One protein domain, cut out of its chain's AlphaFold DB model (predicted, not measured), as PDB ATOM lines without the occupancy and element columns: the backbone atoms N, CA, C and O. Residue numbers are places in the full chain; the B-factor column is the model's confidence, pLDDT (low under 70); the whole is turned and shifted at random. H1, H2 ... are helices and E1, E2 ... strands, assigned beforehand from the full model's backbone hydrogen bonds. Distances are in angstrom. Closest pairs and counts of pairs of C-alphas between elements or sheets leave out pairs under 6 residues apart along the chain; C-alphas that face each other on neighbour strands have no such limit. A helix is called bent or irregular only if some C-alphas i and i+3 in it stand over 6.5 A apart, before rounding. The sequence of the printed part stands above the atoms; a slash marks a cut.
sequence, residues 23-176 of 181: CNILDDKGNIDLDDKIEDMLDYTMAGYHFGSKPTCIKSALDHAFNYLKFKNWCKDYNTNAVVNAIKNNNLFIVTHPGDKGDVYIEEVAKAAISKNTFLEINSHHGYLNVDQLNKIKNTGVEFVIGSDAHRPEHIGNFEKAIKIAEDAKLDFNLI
ATOM      1  N   CYS A  23      65.722  24.895 153.762       98.00
ATOM      2  CA  CYS A  23      66.155  26.208 154.207       98.00
ATOM      3  C   CYS A  23      65.778  27.282 153.184       98.00
ATOM      4  O   CYS A  23      65.814  27.072 151.966       98.00
ATOM      5  N   ASN A  24      65.497  28.476 153.680       98.00
ATOM      6  CA  ASN A  24      65.379  29.665 152.865       98.00
ATOM      7  C   ASN A  24      66.768  30.172 152.463       98.00
ATOM      8  O   ASN A  24      67.627  30.393 153.315       98.00
ATOM      9  N   ILE A  25      66.957  30.476 151.183       97.69
ATOM     10  CA  ILE A  25      68.082  31.281 150.700       97.69
ATOM     11  C   ILE A  25      67.766  32.756 150.972       97.69
ATOM     12  O   ILE A  25      66.738  33.279 150.533       97.69
ATOM     13  N   LEU A  26      68.647  33.427 151.715       96.69
ATOM     14  CA  LEU A  26      68.378  34.742 152.309       96.69
ATOM     15  C   LEU A  26      68.937  35.913 151.490       96.69
ATOM     16  O   LEU A  26      68.434  37.036 151.580       96.69
ATOM     17  N   ASP A  27      70.008  35.685 150.724       96.00
ATOM     18  CA  ASP A  27      70.670  36.719 149.928       96.00
ATOM     19  C   ASP A  27      71.577  36.180 148.809       96.00
ATOM     20  O   ASP A  27      71.777  34.976 148.651       96.00
ATOM     21  N   ASP A  28      72.169  37.099 148.036       96.12
ATOM     22  CA  ASP A  28      73.108  36.789 146.955       96.12
ATOM     23  C   ASP A  28      74.482  36.300 147.424       96.12
ATOM     24  O   ASP A  28      75.314  35.961 146.586       96.12
ATOM     25  N   LYS A  29      74.743  36.235 148.733       97.00
ATOM     26  CA  LYS A  29      75.958  35.628 149.295       97.00
ATOM     27  C   LYS A  29      75.764  34.146 149.601       97.00
ATOM     28  O   LYS A  29      76.738  33.475 149.940       97.00
ATOM     29  N   GLY A  30      74.545  33.630 149.445       96.06
ATOM     30  CA  GLY A  30      74.227  32.229 149.690       96.06
ATOM     31  C   GLY A  30      74.022  31.899 151.164       96.06
ATOM     32  O   GLY A  30      74.178  30.739 151.536       96.06
ATOM     33  N   ASN A  31      73.711  32.894 152.001       97.00
ATOM     34  CA  ASN A  31      73.311  32.629 153.381       97.00
ATOM     35  C   ASN A  31      71.976  31.873 153.389       97.00
ATOM     36  O   ASN A  31      71.053  32.256 152.664       97.00
ATOM     37  N   ILE A  32      71.874  30.843 154.225       97.50
ATOM     38  CA  ILE A  32      70.638  30.099 154.482       97.50
ATOM     39  C   ILE A  32      70.233  30.242 155.953       97.50
ATOM     40  O   ILE A  32      71.061  30.600 156.791       97.50
ATOM     41  N   ASP A  33      68.971  29.994 156.288       96.25
ATOM     42  CA  ASP A  33      68.466  30.038 157.670       96.25
ATOM     43  C   ASP A  33      68.654  28.718 158.433       96.25
ATOM     44  O   ASP A  33      67.742  28.230 159.103       96.25
ATOM     45  N   LEU A  34      69.873  28.181 158.373       95.94
ATOM     46  CA  LEU A  34      70.299  27.000 159.117       95.94
ATOM     47  C   LEU A  34      71.371  27.384 160.139       95.94
ATOM     48  O   LEU A  34      72.293  28.136 159.822       95.94
ATOM     49  N   ASP A  35      71.244  26.874 161.362       93.12
ATOM     50  CA  ASP A  35      72.289  26.972 162.379       93.12
ATOM     51  C   ASP A  35      73.018  25.633 162.551       93.12
ATOM     52  O   ASP A  35      72.419  24.572 162.372       93.12
ATOM     53  N   ASP A  36      74.299  25.692 162.931       91.62
ATOM     54  CA  ASP A  36      75.172  24.513 163.050       91.62
ATOM     55  C   ASP A  36      74.591  23.435 163.984       91.62
ATOM     56  O   ASP A  36      74.752  22.240 163.755       91.62
ATOM     57  N   LYS A  37      73.871  23.838 165.044       92.50
ATOM     58  CA  LYS A  37      73.299  22.887 166.012       92.50
ATOM     59  C   LYS A  37      72.119  22.125 165.426       92.50
ATOM     60  O   LYS A  37      71.879  20.987 165.827       92.50
ATOM     61  N   ILE A  38      71.340  22.769 164.559       93.50
ATOM     62  CA  ILE A  38      70.283  22.116 163.796       93.50
ATOM     63  C   ILE A  38      70.912  21.227 162.731       93.50
ATOM     64  O   ILE A  38      70.502  20.073 162.644       93.50
ATOM     65  N   GLU A  39      71.908  21.721 161.989       94.44
ATOM     66  CA  GLU A  39      72.591  20.960 160.935       94.44
ATOM     67  C   GLU A  39      73.124  19.617 161.450       94.44
ATOM     68  O   GLU A  39      72.855  18.588 160.835       94.44
ATOM     69  N   ASP A  40      73.747  19.598 162.635       93.94
ATOM     70  CA  ASP A  40      74.264  18.383 163.286       93.94
ATOM     71  C   ASP A  40      73.195  17.296 163.551       93.94
ATOM     72  O   ASP A  40      73.529  16.136 163.806       93.94
ATOM     73  N   MET A  41      71.905  17.648 163.535       94.88
ATOM     74  CA  MET A  41      70.799  16.705 163.737       94.88
ATOM     75  C   MET A  41      70.176  16.192 162.433       94.88
ATOM     76  O   MET A  41      69.374  15.251 162.493       94.88
ATOM     77  N   LEU A  42      70.458  16.831 161.295       97.31
ATOM     78  CA  LEU A  42      69.825  16.533 160.012       97.31
ATOM     79  C   LEU A  42      70.571  15.417 159.275       97.31
ATOM     80  O   LEU A  42      71.795  15.340 159.293       97.31
ATOM     81  N   ASP A  43      69.819  14.586 158.558       97.94
ATOM     82  CA  ASP A  43      70.382  13.628 157.606       97.94
ATOM     83  C   ASP A  43      70.765  14.326 156.289       97.94
ATOM     84  O   ASP A  43      71.703  13.912 155.608       97.94
ATOM     85  N   TYR A  44      70.036  15.386 155.915       97.38
ATOM     86  CA  TYR A  44      70.335  16.196 154.736       97.38
ATOM     87  C   TYR A  44      69.719  17.599 154.798       97.38
ATOM     88  O   TYR A  44      68.679  17.828 155.418       97.38
ATOM     89  N   THR A  45      70.331  18.526 154.065       98.12
ATOM     90  CA  THR A  45      69.867  19.909 153.935       98.12
ATOM     91  C   THR A  45      69.438  20.183 152.501       98.12
ATOM     92  O   THR A  45      70.134  19.829 151.547       98.12
ATOM     93  N   MET A  46      68.297  20.841 152.339       98.38
ATOM     94  CA  MET A  46      67.836  21.388 151.070       98.38
ATOM     95  C   MET A  46      67.752  22.908 151.182       98.38
ATOM     96  O   MET A  46      67.619  23.434 152.287       98.38
ATOM     97  N   ALA A  47      67.793  23.629 150.064       98.25
ATOM     98  CA  ALA A  47      67.514  25.061 150.092       98.25
ATOM     99  C   ALA A  47      66.793  25.558 148.839       98.25
ATOM    100  O   ALA A  47      67.077  25.111 147.724       98.25
ATOM    101  N   GLY A  48      65.915  26.535 149.039       97.19
ATOM    102  CA  GLY A  48      65.131  27.184 147.995       97.19
ATOM    103  C   GLY A  48      64.957  28.673 148.266       97.19
ATOM    104  O   GLY A  48      65.279  29.177 149.339       97.19
ATOM    105  N   TYR A  49      64.471  29.405 147.268       95.50
ATOM    106  CA  TYR A  49      64.113  30.809 147.441       95.50
ATOM    107  C   TYR A  49      62.607  30.941 147.664       95.50
ATOM    108  O   TYR A  49      61.811  30.624 146.778       95.50
ATOM    109  N   HIS A  50      62.214  31.458 148.826       94.81
ATOM    110  CA  HIS A  50      60.810  31.587 149.206       94.81
ATOM    111  C   HIS A  50      60.440  33.038 149.501       94.81
ATOM    112  O   HIS A  50      61.235  33.844 149.987       94.81
ATOM    113  N   PHE A  51      59.184  33.390 149.229       91.12
ATOM    114  CA  PHE A  51      58.655  34.665 149.697       91.12
ATOM    115  C   PHE A  51      58.480  34.644 151.214       91.12
ATOM    116  O   PHE A  51      57.943  33.691 151.768       91.12
ATOM    117  N   GLY A  52      58.881  35.734 151.866       85.19
ATOM    118  CA  GLY A  52      58.822  35.858 153.321       85.19
ATOM    119  C   GLY A  52      60.097  35.417 154.037       85.19
ATOM    120  O   GLY A  52      60.162  35.579 155.255       85.19
ATOM    121  N   SER A  53      61.117  34.938 153.314       88.44
ATOM    122  CA  SER A  53      62.435  34.758 153.914       88.44
ATOM    123  C   SER A  53      63.005  36.101 154.375       88.44
ATOM    124  O   SER A  53      62.659  37.177 153.872       88.44
ATOM    125  N   LYS A  54      63.818  36.050 155.431       89.50
ATOM    126  CA  LYS A  54      64.305  37.245 156.116       89.50
ATOM    127  C   LYS A  54      65.421  37.897 155.294       89.50
ATOM    128  O   LYS A  54      66.506  37.323 155.213       89.50
ATOM    129  N   PRO A  55      65.234  39.127 154.779       88.62
ATOM    130  CA  PRO A  55      66.303  39.819 154.078       88.62
ATOM    131  C   PRO A  55      67.475  40.103 155.026       88.62
ATOM    132  O   PRO A  55      67.273  40.561 156.154       88.62
ATOM    133  N   THR A  56      68.702  39.890 154.559       93.50
ATOM    134  CA  THR A  56      69.922  40.164 155.339       93.50
ATOM    135  C   THR A  56      70.418  41.604 155.180       93.50
ATOM    136  O   THR A  56      71.158  42.111 156.023       93.50
ATOM    137  N   CYS A  57      70.010  42.293 154.109       91.81
ATOM    138  CA  CYS A  57      70.369  43.679 153.826       91.81
ATOM    139  C   CYS A  57      69.313  44.406 152.967       91.81
ATOM    140  O   CYS A  57      68.321  43.833 152.518       91.81
ATOM    141  N   ILE A  58      69.531  45.701 152.703       93.00
ATOM    142  CA  ILE A  58      68.632  46.509 151.855       93.00
ATOM    143  C   ILE A  58      68.542  45.924 150.440       93.00
ATOM    144  O   ILE A  58      67.461  45.888 149.859       93.00
ATOM    145  N   LYS A  59      69.662  45.429 149.896       90.38
ATOM    146  CA  LYS A  59      69.706  44.837 148.555       90.38
ATOM    147  C   LYS A  59      68.811  43.596 148.462       90.38
ATOM    148  O   LYS A  59      67.968  43.552 147.576       90.38
ATOM    149  N   SER A  60      68.920  42.661 149.412       90.81
ATOM    150  CA  SER A  60      68.037  41.487 149.480       90.81
ATOM    151  C   SER A  60      66.574  41.879 149.693       90.81
ATOM    152  O   SER A  60      65.685  41.256 149.128       90.81
ATOM    153  N   ALA A  61      66.296  42.931 150.472       92.56
ATOM    154  CA  ALA A  61      64.924  43.383 150.703       92.56
ATOM    155  C   ALA A  61      64.280  43.955 149.427       92.56
ATOM    156  O   ALA A  61      63.118  43.669 149.137       92.56
ATOM    157  N   LEU A  62      65.040  44.737 148.653       92.56
ATOM    158  CA  LEU A  62      64.594  45.253 147.358       92.56
ATOM    159  C   LEU A  62      64.387  44.123 146.350       92.56
ATOM    160  O   LEU A  62      63.369  44.109 145.663       92.56
ATOM    161  N   ASP A  63      65.312  43.168 146.295       90.75
ATOM    162  CA  ASP A  63      65.205  42.015 145.404       90.75
ATOM    163  C   ASP A  63      63.978  41.143 145.725       90.75
ATOM    164  O   ASP A  63      63.200  40.806 144.828       90.75
ATOM    165  N   HIS A  64      63.701  40.891 147.010       91.12
ATOM    166  CA  HIS A  64      62.457  40.255 147.451       91.12
ATOM    167  C   HIS A  64      61.213  40.999 146.971       91.12
ATOM    168  O   HIS A  64      60.295  40.388 146.415       91.12
ATOM    169  N   ALA A  65      61.180  42.321 147.155       91.69
ATOM    170  CA  ALA A  65      60.057  43.141 146.719       91.69
ATOM    171  C   ALA A  65      59.882  43.095 145.195       91.69
ATOM    172  O   ALA A  65      58.763  42.966 144.701       91.69
ATOM    173  N   PHE A  66      60.971  43.158 144.432       92.44
ATOM    174  CA  PHE A  66      60.929  43.121 142.973       92.44
ATOM    175  C   PHE A  66      60.528  41.752 142.421       92.44
ATOM    176  O   PHE A  66      59.732  41.698 141.480       92.44
ATOM    177  N   ASN A  67      60.993  40.658 143.024       91.12
ATOM    178  CA  ASN A  67      60.530  39.309 142.704       91.12
ATOM    179  C   ASN A  67      59.024  39.159 142.992       91.12
ATOM    180  O   ASN A  67      58.277  38.687 142.129       91.12
ATOM    181  N   TYR A  68      58.549  39.651 144.144       90.44
ATOM    182  CA  TYR A  68      57.124  39.648 144.499       90.44
ATOM    183  C   TYR A  68      56.271  40.476 143.521       90.44
ATOM    184  O   TYR A  68      55.213  40.030 143.072       90.44
ATOM    185  N   LEU A  69      56.762  41.653 143.117       90.50
ATOM    186  CA  LEU A  69      56.135  42.533 142.120       90.50
ATOM    187  C   LEU A  69      56.344  42.071 140.664       90.50
ATOM    188  O   LEU A  69      55.839  42.708 139.741       90.50
ATOM    189  N   LYS A  70      57.043  40.948 140.443       83.94
ATOM    190  CA  LYS A  70      57.311  40.334 139.131       83.94
ATOM    191  C   LYS A  70      58.152  41.192 138.172       83.94
ATOM    192  O   LYS A  70      58.046  41.030 136.954       83.94
ATOM    193  N   PHE A  71      59.070  42.016 138.678       82.00
ATOM    194  CA  PHE A  71      60.100  42.690 137.868       82.00
ATOM    195  C   PHE A  71      61.264  41.741 137.518       82.00
ATOM    196  O   PHE A  71      62.430  41.995 137.819       82.00
ATOM    197  N   LYS A  72      60.935  40.617 136.866       65.88
ATOM    198  CA  LYS A  72      61.811  39.438 136.729       65.88
ATOM    199  C   LYS A  72      63.190  39.729 136.125       65.88
ATOM    200  O   LYS A  72      64.183  39.184 136.590       65.88
ATOM    201  N   ASN A  73      63.269  40.615 135.131       70.12
ATOM    202  CA  ASN A  73      64.534  40.895 134.441       70.12
ATOM    203  C   ASN A  73      65.567  41.624 135.315       70.12
ATOM    204  O   ASN A  73      66.748  41.567 135.003       70.12
ATOM    205  N   TRP A  74      65.145  42.291 136.393       78.25
ATOM    206  CA  TRP A  74      66.049  43.051 137.266       78.25
ATOM    207  C   TRP A  74      66.679  42.191 138.365       78.25
ATOM    208  O   TRP A  74      67.738  42.534 138.879       78.25
ATOM    209  N   CYS A  75      66.030  41.078 138.710       90.44
ATOM    210  CA  CYS A  75      66.404  40.237 139.851       90.44
ATOM    211  C   CYS A  75      67.182  38.992 139.422       90.44
ATOM    212  O   CYS A  75      67.796  38.326 140.244       90.44
ATOM    213  N   LYS A  76      67.168  38.649 138.128       94.69
ATOM    214  CA  LYS A  76      67.665  37.355 137.645       94.69
ATOM    215  C   LYS A  76      69.138  37.104 137.973       94.69
ATOM    216  O   LYS A  76      69.479  36.001 138.398       94.69
ATOM    217  N   ASP A  77      69.993  38.115 137.831       95.69
ATOM    218  CA  ASP A  77      71.404  38.024 138.227       95.69
ATOM    219  C   ASP A  77      71.545  37.805 139.737       95.69
ATOM    220  O   ASP A  77      72.318  36.958 140.181       95.69
ATOM    221  N   TYR A  78      70.767  38.540 140.535       95.44
ATOM    222  CA  TYR A  78      70.777  38.431 141.990       95.44
ATOM    223  C   TYR A  78      70.316  37.045 142.453       95.44
ATOM    224  O   TYR A  78      71.051  36.370 143.170       95.44
ATOM    225  N   ASN A  79      69.161  36.581 141.971       96.12
ATOM    226  CA  ASN A  79      68.612  35.254 142.250       96.12
ATOM    227  C   ASN A  79      69.586  34.142 141.845       96.12
ATOM    228  O   ASN A  79      69.790  33.180 142.581       96.12
ATOM    229  N   THR A  80      70.216  34.276 140.672       97.94
ATOM    230  CA  THR A  80      71.197  33.290 140.197       97.94
ATOM    231  C   THR A  80      72.398  33.242 141.131       97.94
ATOM    232  O   THR A  80      72.799  32.156 141.540       97.94
ATOM    233  N   ASN A  81      72.939  34.400 141.520       98.06
ATOM    234  CA  ASN A  81      74.042  34.471 142.478       98.06
ATOM    235  C   ASN A  81      73.651  33.906 143.847       98.06
ATOM    236  O   ASN A  81      74.448  33.185 144.437       98.06
ATOM    237  N   ALA A  82      72.429  34.166 144.318       97.69
ATOM    238  CA  ALA A  82      71.910  33.624 145.570       97.69
ATOM    239  C   ALA A  82      71.926  32.094 145.570       97.69
ATOM    240  O   ALA A  82      72.545  31.487 146.441       97.69
ATOM    241  N   VAL A  83      71.344  31.467 144.545       98.44
ATOM    242  CA  VAL A  83      71.304  30.002 144.431       98.44
ATOM    243  C   VAL A  83      72.702  29.417 144.223       98.44
ATOM    244  O   VAL A  83      73.086  28.473 144.909       98.44
ATOM    245  N   VAL A  84      73.504  29.989 143.321       98.75
ATOM    246  CA  VAL A  84      74.870  29.512 143.047       98.75
ATOM    247  C   VAL A  84      75.753  29.601 144.291       98.75
ATOM    248  O   VAL A  84      76.507  28.670 144.574       98.75
ATOM    249  N   ASN A  85      75.676  30.698 145.041       98.62
ATOM    250  CA  ASN A  85      76.462  30.860 146.257       98.62
ATOM    251  C   ASN A  85      75.921  29.999 147.399       98.62
ATOM    252  O   ASN A  85      76.729  29.473 148.158       98.62
ATOM    253  N   ALA A  86      74.607  29.761 147.479       98.50
ATOM    254  CA  ALA A  86      74.040  28.818 148.441       98.50
ATOM    255  C   ALA A  86      74.588  27.399 148.215       98.50
ATOM    256  O   ALA A  86      75.049  26.771 149.164       98.50
ATOM    257  N   ILE A  87      74.650  26.941 146.959       98.69
ATOM    258  CA  ILE A  87      75.282  25.659 146.596       98.69
ATOM    259  C   ILE A  87      76.775  25.652 146.955       98.69
ATOM    260  O   ILE A  87      77.305  24.661 147.445       98.69
ATOM    261  N   LYS A  88      77.495  26.750 146.691       98.44
ATOM    262  CA  LYS A  88      78.950  26.795 146.901       98.44
ATOM    263  C   LYS A  88      79.356  26.807 148.372       98.44
ATOM    264  O   LYS A  88      80.392  26.215 148.701       98.44
ATOM    265  N   ASN A  89      78.580  27.503 149.199       97.50
ATOM    266  CA  ASN A  89      78.945  27.868 150.565       97.50
ATOM    267  C   ASN A  89      78.328  26.956 151.629       97.50
ATOM    268  O   ASN A  89      78.761  27.027 152.772       97.50
ATOM    269  N   ASN A  90      77.371  26.100 151.263       97.38
ATOM    270  CA  ASN A  90      76.688  25.196 152.189       97.38
ATOM    271  C   ASN A  90      76.745  23.749 151.675       97.38
ATOM    272  O   ASN A  90      76.978  23.508 150.488       97.38
ATOM    273  N   ASN A  91      76.507  22.780 152.558       95.88
ATOM    274  CA  ASN A  91      76.418  21.365 152.199       95.88
ATOM    275  C   ASN A  91      74.986  20.997 151.772       95.88
ATOM    276  O   ASN A  91      74.243  20.348 152.505       95.88
ATOM    277  N   LEU A  92      74.569  21.473 150.596       98.19
ATOM    278  CA  LEU A  92      73.219  21.226 150.091       98.19
ATOM    279  C   LEU A  92      73.130  19.877 149.379       98.19
ATOM    280  O   LEU A  92      73.814  19.643 148.381       98.19
ATOM    281  N   PHE A  93      72.210  19.035 149.839       98.25
ATOM    282  CA  PHE A  93      71.830  17.802 149.159       98.25
ATOM    283  C   PHE A  93      70.950  18.098 147.939       98.25
ATOM    284  O   PHE A  93      71.154  17.525 146.870       98.25
ATOM    285  N   ILE A  94      69.988  19.023 148.071       98.62
ATOM    286  CA  ILE A  94      69.022  19.371 147.018       98.62
ATOM    287  C   ILE A  94      68.812  20.890 146.967       98.62
ATOM    288  O   ILE A  94      68.672  21.542 148.002       98.62
ATOM    289  N   VAL A  95      68.720  21.459 145.764       98.62
ATOM    290  CA  VAL A  95      68.088  22.773 145.559       98.62
ATOM    291  C   VAL A  95      66.615  22.559 145.226       98.62
ATOM    292  O   VAL A  95      66.307  21.941 144.200       98.62
ATOM    293  N   THR A  96      65.713  23.056 146.077       97.50
ATOM    294  CA  THR A  96      64.263  22.893 145.892       97.50
ATOM    295  C   THR A  96      63.743  23.811 144.799       97.50
ATOM    296  O   THR A  96      64.152  24.974 144.696       97.50
ATOM    297  N   HIS A  97      62.878  23.251 143.944       95.50
ATOM    298  CA  HIS A  97      62.148  23.934 142.864       95.50
ATOM    299  C   HIS A  97      62.873  25.177 142.272       95.50
ATOM    300  O   HIS A  97      62.374  26.307 142.366       95.50
ATOM    301  N   PRO A  98      64.073  25.012 141.669       95.06
ATOM    302  CA  PRO A  98      64.946  26.125 141.295       95.06
ATOM    303  C   PRO A  98      64.306  27.030 140.237       95.06
ATOM    304  O   PRO A  98      63.968  26.604 139.130       95.06
ATOM    305  N   GLY A  99      64.198  28.318 140.559       92.25
ATOM    306  CA  GLY A  99      63.525  29.309 139.720       92.25
ATOM    307  C   GLY A  99      62.091  29.629 140.147       92.25
ATOM    308  O   GLY A  99      61.493  30.544 139.569       92.25
ATOM    309  N   ASP A 100      61.530  28.923 141.142       93.12
ATOM    310  CA  ASP A 100      60.284  29.366 141.768       93.12
ATOM    311  C   ASP A 100      60.511  30.644 142.585       93.12
ATOM    312  O   ASP A 100      61.576  30.861 143.159       93.12
ATOM    313  N   LYS A 101      59.502  31.523 142.583       92.25
ATOM    314  CA  LYS A 101      59.482  32.877 143.184       92.25
ATOM    315  C   LYS A 101      60.541  33.870 142.683       92.25
ATOM    316  O   LYS A 101      60.267  35.068 142.717       92.25
ATOM    317  N   GLY A 102      61.672  33.416 142.153       92.62
ATOM    318  CA  GLY A 102      62.725  34.227 141.554       92.62
ATOM    319  C   GLY A 102      63.380  33.500 140.381       92.62
ATOM    320  O   GLY A 102      63.938  32.423 140.545       92.62
ATOM    321  N   ASP A 103      63.310  34.089 139.184       94.06
ATOM    322  CA  ASP A 103      63.881  33.482 137.973       94.06
ATOM    323  C   ASP A 103      65.415  33.435 138.046       94.06
ATOM    324  O   ASP A 103      66.034  34.345 138.600       94.06
ATOM    325  N   VAL A 104      66.022  32.408 137.445       96.56
ATOM    326  CA  VAL A 104      67.469  32.141 137.485       96.56
ATOM    327  C   VAL A 104      68.013  31.743 136.115       96.56
ATOM    328  O   VAL A 104      67.296  31.225 135.247       96.56
ATOM    329  N   TYR A 105      69.304  31.969 135.889       97.81
ATOM    330  CA  TYR A 105      70.033  31.331 134.795       97.81
ATOM    331  C   TYR A 105      70.319  29.882 135.183       97.81
ATOM    332  O   TYR A 105      71.327  29.573 135.813       97.81
ATOM    333  N   ILE A 106      69.399  28.986 134.823       98.31
ATOM    334  CA  ILE A 106      69.443  27.593 135.276       98.31
ATOM    335  C   ILE A 106      70.732  26.855 134.872       98.31
ATOM    336  O   ILE A 106      71.188  25.984 135.598       98.31
ATOM    337  N   GLU A 107      71.363  27.231 133.759       98.62
ATOM    338  CA  GLU A 107      72.648  26.660 133.333       98.62
ATOM    339  C   GLU A 107      73.773  26.949 134.341       98.62
ATOM    340  O   GLU A 107      74.604  26.082 134.595       98.62
ATOM    341  N   GLU A 108      73.774  28.130 134.965       98.69
ATOM    342  CA  GLU A 108      74.749  28.490 136.003       98.69
ATOM    343  C   GLU A 108      74.471  27.742 137.311       98.69
ATOM    344  O   GLU A 108      75.397  27.249 137.957       98.69
ATOM    345  N   VAL A 109      73.189  27.580 137.658       98.69
ATOM    346  CA  VAL A 109      72.759  26.762 138.802       98.69
ATOM    347  C   VAL A 109      73.167  25.298 138.606       98.69
ATOM    348  O   VAL A 109      73.752  24.709 139.509       98.69
ATOM    349  N   ALA A 110      72.945  24.727 137.420       98.75
ATOM    350  CA  ALA A 110      73.318  23.350 137.100       98.75
ATOM    351  C   ALA A 110      74.835  23.126 137.169       98.75
ATOM    352  O   ALA A 110      75.282  22.136 137.745       98.75
ATOM    353  N   LYS A 111      75.645  24.064 136.659       98.75
ATOM    354  CA  LYS A 111      77.112  24.006 136.799       98.75
ATOM    355  C   LYS A 111      77.547  23.999 138.264       98.75
ATOM    356  O   LYS A 111      78.421  23.218 138.638       98.75
ATOM    357  N   ALA A 112      76.950  24.860 139.090       98.75
ATOM    358  CA  ALA A 112      77.243  24.899 140.521       98.75
ATOM    359  C   ALA A 112      76.845  23.584 141.205       98.75
ATOM    360  O   ALA A 112      77.652  23.023 141.947       98.75
ATOM    361  N   ALA A 113      75.658  23.065 140.889       98.75
ATOM    362  CA  ALA A 113      75.129  21.813 141.414       98.75
ATOM    363  C   ALA A 113      76.055  20.623 141.105       98.75
ATOM    364  O   ALA A 113      76.471  19.916 142.020       98.75
ATOM    365  N   ILE A 114      76.505  20.490 139.849       98.56
ATOM    366  CA  ILE A 114      77.501  19.483 139.440       98.56
ATOM    367  C   ILE A 114      78.790  19.623 140.260       98.56
ATOM    368  O   ILE A 114      79.318  18.635 140.759       98.56
ATOM    369  N   SER A 115      79.301  20.847 140.438       98.25
ATOM    370  CA  SER A 115      80.574  21.074 141.143       98.25
ATOM    371  C   SER A 115      80.556  20.695 142.630       98.25
ATOM    372  O   SER A 115      81.619  20.580 143.244       98.25
ATOM    373  N   LYS A 116      79.364  20.528 143.209       98.12
ATOM    374  CA  LYS A 116      79.146  20.245 144.632       98.12
ATOM    375  C   LYS A 116      78.372  18.953 144.890       98.12
ATOM    376  O   LYS A 116      78.111  18.651 146.046       98.12
ATOM    377  N   ASN A 117      78.078  18.172 143.846       97.69
ATOM    378  CA  ASN A 117      77.236  16.974 143.920       97.69
ATOM    379  C   ASN A 117      75.864  17.250 144.569       97.69
ATOM    380  O   ASN A 117      75.366  16.451 145.356       97.69
ATOM    381  N   THR A 118      75.273  18.401 144.248       98.62
ATOM    382  CA  THR A 118      73.936  18.796 144.705       98.62
ATOM    383  C   THR A 118      72.909  18.444 143.633       98.62
ATOM    384  O   THR A 118      73.130  18.710 142.451       98.62
ATOM    385  N   PHE A 119      71.764  17.889 144.027       98.69
ATOM    386  CA  PHE A 119      70.675  17.573 143.102       98.69
ATOM    387  C   PHE A 119      69.772  18.779 142.834       98.69
ATOM    388  O   PHE A 119      69.589  19.644 143.692       98.69
ATOM    389  N   LEU A 120      69.149  18.814 141.655       98.75
ATOM    390  CA  LEU A 120      68.081  19.769 141.347       98.75
ATOM    391  C   LEU A 120      66.711  19.090 141.422       98.75
ATOM    392  O   LEU A 120      66.497  18.035 140.825       98.75
ATOM    393  N   GLU A 121      65.769  19.705 142.131       98.50
ATOM    394  CA  GLU A 121      64.431  19.138 142.287       98.50
ATOM    395  C   GLU A 121      63.517  19.424 141.081       98.50
ATOM    396  O   GLU A 121      63.358  20.566 140.636       98.50
ATOM    397  N   ILE A 122      62.848  18.375 140.595       97.81
ATOM    398  CA  ILE A 122      61.660  18.461 139.743       97.81
ATOM    399  C   ILE A 122      60.442  18.254 140.647       97.81
ATOM    400  O   ILE A 122      60.213  17.164 141.174       97.81
ATOM    401  N   ASN A 123      59.673  19.319 140.849       96.12
ATOM    402  CA  ASN A 123      58.656  19.381 141.891       96.12
ATOM    403  C   ASN A 123      57.228  19.310 141.314       96.12
ATOM    404  O   ASN A 123      56.917  19.959 140.311       96.12
ATOM    405  N   SER A 124      56.338  18.542 141.950       92.62
ATOM    406  CA  SER A 124      54.936  18.404 141.516       92.62
ATOM    407  C   SER A 124      54.022  19.563 141.919       92.62
ATOM    408  O   SER A 124      52.964  19.751 141.315       92.62
ATOM    409  N   HIS A 125      54.380  20.346 142.928       88.81
ATOM    410  CA  HIS A 125      53.574  21.468 143.392       88.81
ATOM    411  C   HIS A 125      53.897  22.737 142.597       88.81
ATOM    412  O   HIS A 125      53.006  23.392 142.040       88.81
ATOM    413  N   HIS A 126      55.186  23.034 142.442       88.19
ATOM    414  CA  HIS A 126      55.654  24.274 141.821       88.19
ATOM    415  C   HIS A 126      55.694  24.206 140.293       88.19
ATOM    416  O   HIS A 126      55.525  23.159 139.666       88.19
ATOM    417  N   GLY A 127      55.832  25.370 139.654       83.88
ATOM    418  CA  GLY A 127      55.973  25.493 138.196       83.88
ATOM    419  C   GLY A 127      57.412  25.333 137.697       83.88
ATOM    420  O   GLY A 127      57.675  25.628 136.534       83.88
ATOM    421  N   TYR A 128      58.328  24.940 138.582       91.69
ATOM    422  CA  TYR A 128      59.772  24.911 138.397       91.69
ATOM    423  C   TYR A 128      60.338  23.692 139.147       91.69
ATOM    424  O   TYR A 128      59.821  23.333 140.199       91.69
ATOM    425  N   LEU A 129      61.388  23.028 138.680       94.44
ATOM    426  CA  LEU A 129      62.039  23.141 137.376       94.44
ATOM    427  C   LEU A 129      61.091  22.734 136.224       94.44
ATOM    428  O   LEU A 129      60.443  21.694 136.303       94.44
ATOM    429  N   ASN A 130      60.986  23.538 135.159       96.06
ATOM    430  CA  ASN A 130      60.084  23.253 134.026       96.06
ATOM    431  C   ASN A 130      60.794  22.652 132.801       96.06
ATOM    432  O   ASN A 130      62.020  22.589 132.734       96.06
ATOM    433  N   VAL A 131      60.000  22.246 131.803       97.62
ATOM    434  CA  VAL A 131      60.467  21.615 130.556       97.62
ATOM    435  C   VAL A 131      61.508  22.466 129.818       97.62
ATOM    436  O   VAL A 131      62.520  21.934 129.362       97.62
ATOM    437  N   ASP A 132      61.312  23.782 129.724       97.50
ATOM    438  CA  ASP A 132      62.247  24.671 129.022       97.50
ATOM    439  C   ASP A 132      63.591  24.761 129.741       97.50
ATOM    440  O   ASP A 132      64.648  24.755 129.108       97.50
ATOM    441  N   GLN A 133      63.568  24.825 131.071       97.81
ATOM    442  CA  GLN A 133      64.785  24.824 131.871       97.81
ATOM    443  C   GLN A 133      65.491  23.468 131.813       97.81
ATOM    444  O   GLN A 133      66.701  23.440 131.595       97.81
ATOM    445  N   LEU A 134      64.754  22.357 131.918       98.19
ATOM    446  CA  LEU A 134      65.300  21.009 131.738       98.19
ATOM    447  C   LEU A 134      65.962  20.853 130.372       98.19
ATOM    448  O   LEU A 134      67.078  20.353 130.290       98.19
ATOM    449  N   ASN A 135      65.338  21.338 129.297       98.38
ATOM    450  CA  ASN A 135      65.914  21.271 127.954       98.38
ATOM    451  C   ASN A 135      67.276  21.972 127.839       98.38
ATOM    452  O   ASN A 135      68.094  21.545 127.025       98.38
ATOM    453  N   LYS A 136      67.545  22.996 128.660       98.44
ATOM    454  CA  LYS A 136      68.849  23.677 128.699       98.44
ATOM    455  C   LYS A 136      69.926  22.866 129.414       98.44
ATOM    456  O   LYS A 136      71.090  22.964 129.044       98.44
ATOM    457  N   ILE A 137      69.558  22.073 130.421       98.44
ATOM    458  CA  ILE A 137      70.533  21.459 131.337       98.44
ATOM    459  C   ILE A 137      70.584  19.929 131.286       98.44
ATOM    460  O   ILE A 137      71.549  19.350 131.775       98.44
ATOM    461  N   LYS A 138      69.612  19.252 130.665       97.31
ATOM    462  CA  LYS A 138      69.508  17.779 130.659       97.31
ATOM    463  C   LYS A 138      70.722  17.054 130.069       97.31
ATOM    464  O   LYS A 138      70.969  15.908 130.409       97.31
ATOM    465  N   ASN A 139      71.499  17.728 129.217       97.50
ATOM    466  CA  ASN A 139      72.706  17.175 128.589       97.50
ATOM    467  C   ASN A 139      74.008  17.582 129.304       97.50
ATOM    468  O   ASN A 139      75.092  17.308 128.799       97.50
ATOM    469  N   THR A 140      73.925  18.278 130.442       97.69
ATOM    470  CA  THR A 140      75.107  18.752 131.187       97.69
ATOM    471  C   THR A 140      75.674  17.706 132.146       97.69
ATOM    472  O   THR A 140      76.785  17.878 132.634       97.69
ATOM    473  N   GLY A 141      74.921  16.633 132.414       96.81
ATOM    474  CA  GLY A 141      75.257  15.628 133.425       96.81
ATOM    475  C   GLY A 141      74.817  15.992 134.846       96.81
ATOM    476  O   GLY A 141      75.133  15.252 135.768       96.81
ATOM    477  N   VAL A 142      74.094  17.104 135.037       98.44
ATOM    478  CA  VAL A 142      73.453  17.409 136.325       98.44
ATOM    479  C   VAL A 142      72.417  16.340 136.671       98.44
ATOM    480  O   VAL A 142      71.724  15.816 135.797       98.44
ATOM    481  N   GLU A 143      72.327  16.026 137.957       98.50
ATOM    482  CA  GLU A 143      71.468  14.977 138.487       98.50
ATOM    483  C   GLU A 143      70.252  15.586 139.201       98.50
ATOM    484  O   GLU A 143      70.298  16.703 139.731       98.50
ATOM    485  N   PHE A 144      69.144  14.851 139.194       98.56
ATOM    486  CA  PHE A 144      67.833  15.331 139.615       98.56
ATOM    487  C   PHE A 144      67.210  14.437 140.681       98.56
ATOM    488  O   PHE A 144      67.526  13.252 140.807       98.56
ATOM    489  N   VAL A 145      66.245  15.003 141.395       98.12
ATOM    490  CA  VAL A 145      65.336  14.273 142.283       98.12
ATOM    491  C   VAL A 145      63.901  14.717 142.031       98.12
ATOM    492  O   VAL A 145      63.657  15.844 141.603       98.12
ATOM    493  N   ILE A 146      62.946  13.829 142.293       97.12
ATOM    494  CA  ILE A 146      61.516  14.139 142.227       97.12
ATOM    495  C   ILE A 146      60.970  14.396 143.633       97.12
ATOM    496  O   ILE A 146      61.204  13.596 144.541       97.12
ATOM    497  N   GLY A 147      60.204  15.478 143.784       96.12
ATOM    498  CA  GLY A 147      59.546  15.861 145.035       96.12
ATOM    499  C   GLY A 147      58.054  16.152 144.851       96.12
ATOM    500  O   GLY A 147      57.628  16.686 143.826       96.12
ATOM    501  N   SER A 148      57.241  15.788 145.850       95.19
ATOM    502  CA  SER A 148      55.793  16.076 145.858       95.19
ATOM    503  C   SER A 148      55.436  17.393 146.552       95.19
ATOM    504  O   SER A 148      54.367  17.935 146.282       95.19
ATOM    505  N   ASP A 149      56.314  17.882 147.438       94.38
ATOM    506  CA  ASP A 149      56.066  19.024 148.335       94.38
ATOM    507  C   ASP A 149      54.731  18.911 149.103       94.38
ATOM    508  O   ASP A 149      53.889  19.814 149.190       94.38
ATOM    509  N   ALA A 150      54.489  17.700 149.606       94.88
ATOM    510  CA  ALA A 150      53.252  17.338 150.264       94.88
ATOM    511  C   ALA A 150      53.146  17.988 151.652       94.88
ATOM    512  O   ALA A 150      53.794  17.576 152.606       94.88
ATOM    513  N   HIS A 151      52.219  18.934 151.787       94.50
ATOM    514  CA  HIS A 151      51.839  19.531 153.073       94.50
ATOM    515  C   HIS A 151      50.698  18.773 153.779       94.50
ATOM    516  O   HIS A 151      50.176  19.218 154.804       94.50
ATOM    517  N   ARG A 152      50.258  17.645 153.201       95.06
ATOM    518  CA  ARG A 152      49.231  16.747 153.747       95.06
ATOM    519  C   ARG A 152      49.542  15.290 153.389       95.06
ATOM    520  O   ARG A 152      50.043  15.062 152.285       95.06
ATOM    521  N   PRO A 153      49.203  14.311 154.250       95.25
ATOM    522  CA  PRO A 153      49.489  12.899 153.994       95.25
ATOM    523  C   PRO A 153      48.937  12.378 152.663       95.25
ATOM    524  O   PRO A 153      49.601  11.597 151.991       95.25
ATOM    525  N   GLU A 154      47.766  12.850 152.234       95.88
ATOM    526  CA  GLU A 154      47.106  12.390 151.001       95.88
ATOM    527  C   GLU A 154      47.822  12.855 149.723       95.88
ATOM    528  O   GLU A 154      47.499  12.401 148.627       95.88
ATOM    529  N   HIS A 155      48.767  13.789 149.843       93.88
ATOM    530  CA  HIS A 155      49.574  14.285 148.730       93.88
ATOM    531  C   HIS A 155      50.963  13.644 148.670       93.88
ATOM    532  O   HIS A 155      51.671  13.838 147.679       93.88
ATOM    533  N   ILE A 156      51.347  12.863 149.686       93.56
ATOM    534  CA  ILE A 156      52.608  12.119 149.674       93.56
ATOM    535  C   ILE A 156      52.593  11.164 148.479       93.56
ATOM    536  O   ILE A 156      51.635  10.425 148.264       93.56
ATOM    537  N   GLY A 157      53.664  11.192 147.687       92.31
ATOM    538  CA  GLY A 157      53.790  10.337 146.508       92.31
ATOM    539  C   GLY A 157      53.083  10.860 145.256       92.31
ATOM    540  O   GLY A 157      53.121  10.194 144.223       92.31
ATOM    541  N   ASN A 158      52.459  12.045 145.299       94.88
ATOM    542  CA  ASN A 158      51.896  12.655 144.097       94.88
ATOM    543  C   ASN A 158      53.013  13.216 143.198       94.88
ATOM    544  O   ASN A 158      53.395  14.385 143.275       94.88
ATOM    545  N   PHE A 159      53.553  12.350 142.344       95.25
ATOM    546  CA  PHE A 159      54.671  12.647 141.446       95.25
ATOM    547  C   PHE A 159      54.257  12.841 139.985       95.25
ATOM    548  O   PHE A 159      55.114  13.095 139.144       95.25
ATOM    549  N   GLU A 160      52.962  12.741 139.669       94.88
ATOM    550  CA  GLU A 160      52.455  12.715 138.289       94.88
ATOM    551  C   GLU A 160      52.949  13.915 137.472       94.88
ATOM    552  O   GLU A 160      53.479  13.754 136.374       94.88
ATOM    553  N   LYS A 161      52.861  15.124 138.038       95.81
ATOM    554  CA  LYS A 161      53.301  16.346 137.359       95.81
ATOM    555  C   LYS A 161      54.820  16.384 137.161       95.81
ATOM    556  O   LYS A 161      55.268  16.725 136.069       95.81
ATOM    557  N   ALA A 162      55.605  16.035 138.181       96.69
ATOM    558  CA  ALA A 162      57.064  16.011 138.080       96.69
ATOM    559  C   ALA A 162      57.551  14.986 137.040       96.69
ATOM    560  O   ALA A 162      58.395  15.308 136.202       96.69
ATOM    561  N   ILE A 163      56.962  13.785 137.035       96.31
ATOM    562  CA  ILE A 163      57.243  12.740 136.041       96.31
ATOM    563  C   ILE A 163      56.882  13.241 134.642       96.31
ATOM    564  O   ILE A 163      57.719  13.186 133.743       96.31
ATOM    565  N   LYS A 164      55.690  13.822 134.466       97.19
ATOM    566  CA  LYS A 164      55.246  14.352 133.172       97.19
ATOM    567  C   LYS A 164      56.180  15.434 132.625       97.19
ATOM    568  O   LYS A 164      56.462  15.456 131.430       97.19
ATOM    569  N   ILE A 165      56.690  16.314 133.490       97.62
ATOM    570  CA  ILE A 165      57.680  17.334 133.119       97.62
ATOM    571  C   ILE A 165      58.978  16.678 132.617       97.62
ATOM    572  O   ILE A 165      59.522  17.106 131.597       97.62
ATOM    573  N   ALA A 166      59.465  15.637 133.299       97.50
ATOM    574  CA  ALA A 166      60.659  14.902 132.882       97.50
ATOM    575  C   ALA A 166      60.457  14.185 131.532       97.50
ATOM    576  O   ALA A 166      61.324  14.264 130.657       97.50
ATOM    577  N   GLU A 167      59.298  13.553 131.328       97.50
ATOM    578  CA  GLU A 167      58.915  12.912 130.062       97.50
ATOM    579  C   GLU A 167      58.834  13.918 128.908       97.50
ATOM    580  O   GLU A 167      59.415  13.694 127.844       97.50
ATOM    581  N   ASP A 168      58.172  15.058 129.122       98.12
ATOM    582  CA  ASP A 168      58.014  16.108 128.109       98.12
ATOM    583  C   ASP A 168      59.355  16.737 127.721       98.12
ATOM    584  O   ASP A 168      59.596  17.053 126.551       98.12
ATOM    585  N   ALA A 169      60.269  16.861 128.684       97.88
ATOM    586  CA  ALA A 169      61.644  17.269 128.432       97.88
ATOM    587  C   ALA A 169      62.492  16.165 127.780       97.88
ATOM    588  O   ALA A 169      63.630  16.437 127.385       97.88
ATOM    589  N   LYS A 170      61.976  14.937 127.636       97.94
ATOM    590  CA  LYS A 170      62.732  13.748 127.209       97.94
ATOM    591  C   LYS A 170      64.017  13.594 128.028       97.94
ATOM    592  O   LYS A 170      65.100  13.439 127.459       97.94
ATOM    593  N   LEU A 171      63.903  13.774 129.342       97.88
ATOM    594  CA  LEU A 171      65.008  13.615 130.277       97.88
ATOM    595  C   LEU A 171      65.419  12.138 130.323       97.88
ATOM    596  O   LEU A 171      64.564  11.259 130.272       97.88
ATOM    597  N   ASP A 172      66.718  11.863 130.421       97.44
ATOM    598  CA  ASP A 172      67.182  10.517 130.749       97.44
ATOM    599  C   ASP A 172      66.858  10.228 132.220       97.44
ATOM    600  O   ASP A 172      67.406  10.861 133.122       97.44
ATOM    601  N   PHE A 173      65.963   9.271 132.463       97.25
ATOM    602  CA  PHE A 173      65.509   8.921 133.809       97.25
ATOM    603  C   PHE A 173      66.646   8.372 134.688       97.25
ATOM    604  O   PHE A 173      66.543   8.460 135.908       97.25
ATOM    605  N   ASN A 174      67.773   7.919 134.119       97.06
ATOM    606  CA  ASN A 174      68.969   7.543 134.895       97.06
ATOM    607  C   ASN A 174      69.624   8.731 135.629       97.06
ATOM    608  O   ASN A 174      70.427   8.547 136.556       97.06
ATOM    609  N   LEU A 175      69.307   9.963 135.218       97.38
ATOM    610  CA  LEU A 175      69.736  11.178 135.908       97.38
ATOM    611  C   LEU A 175      68.871  11.484 137.139       97.38
ATOM    612  O   LEU A 175      69.275  12.315 137.948       97.38
ATOM    613  N   ILE A 176      67.722  10.821 137.311       98.00
ATOM    614  CA  ILE A 176      66.840  10.988 138.470       98.00
ATOM    615  C   ILE A 176      67.205   9.937 139.525       98.00
ATOM    616  O   ILE A 176      67.086   8.738 139.285       98.00
TER     617      ILE A 176
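This is residues 23 to 176 of the 181 residues of the protein "Putative pHP domain protein" of Paeniclostridium sordellii (strain ATCC 9714 / DSM 2141 / JCM 3814 / LMG 15708 / NCIMB 10717 / 211) (UniProt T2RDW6). What would one see first? A short row of parallel strand stretches, E1, residues 94 to 95, E2 and E3, runs through the core, and an arc of five helices, H2 to H6, each touching the next, curves past one side of it. Tiny H1 lies far out near the start of E1. What are the counts and outline? The printed part has 154 residues in the order H1 E1 H2 H3 H4 E2 H5 E3 H6, mostly helix by its named elements, which hold 74 residues, under half. It is compact, with a radius of gyration of the C-alphas of 15.0 A and spans of 41 by 38 by 33 A; the one named sheet is E2 beside E3, parallel.

How is the sheet built? E2, residues 119 to 123, and E3, residues 144 to 147, are parallel neighbours at 37 degrees, with N 122 and O 145 within hydrogen-bond range at 2.8 A. With H5, residues 131 to 137, between them, they form a strand-helix-strand unit, two parallel strands joined through a helix, with a right-handed crossover. E1, residues 44 to 48, pairs with no named strand, but residues 94 to 95 pair in parallel with 46 to 47 of E1 and with 119 to 120 of E2. Which helices touch? H4, residues 106 to 116, touches H5 at a steep tilt of 50 degrees, with C-alphas 107 and 137 closest at 6.0 A. H3, residues 72 to 89, touches H4 with residues 80 to 88 alone, at a shallow tilt of 6 degrees, the same way, with C-alphas 84 and 109 closest at 5.5 A. H6, residues 160 to 168, touches H5 at 59 degrees, steep, with C-alphas 131 and 165 closest at 5.7 A. What of the others? H2, residues 58 to 68, touches H3 at a steep tilt of 61 degrees, with C-alphas 63 and 75 closest at 6.0 A. H1, residues 36 to 39, touches no helix and is too short for an O i to N i+4 pair. Every such pair is within hydrogen-bond range in H2, H4, H5 and H6, and 12 of 14 are in H3.

Where do the elements begin and end? C-alpha 36 of H1 is at (75.172, 24.513, 163.050), and C-alpha 168 of H6 is at (58.014, 16.108, 128.109). Which are long? H3 spans 24.9 A and is irregular, with C-alphas 74 and 77 7.4 A apart; H4 spans 15.4 A, H2 15.3 A and E1 13.9 A.

How large is it? The C-alphas farthest apart, those of Ile 58 and Asn 174, are 42.5 A apart. Which links are long, and is there a cut? The links H3 to H4 and E3 to H6 are long, and the printed part has no cut. How confident is the model? Mean pLDDT of the printed part is 95.1, and residue 72 is under 70.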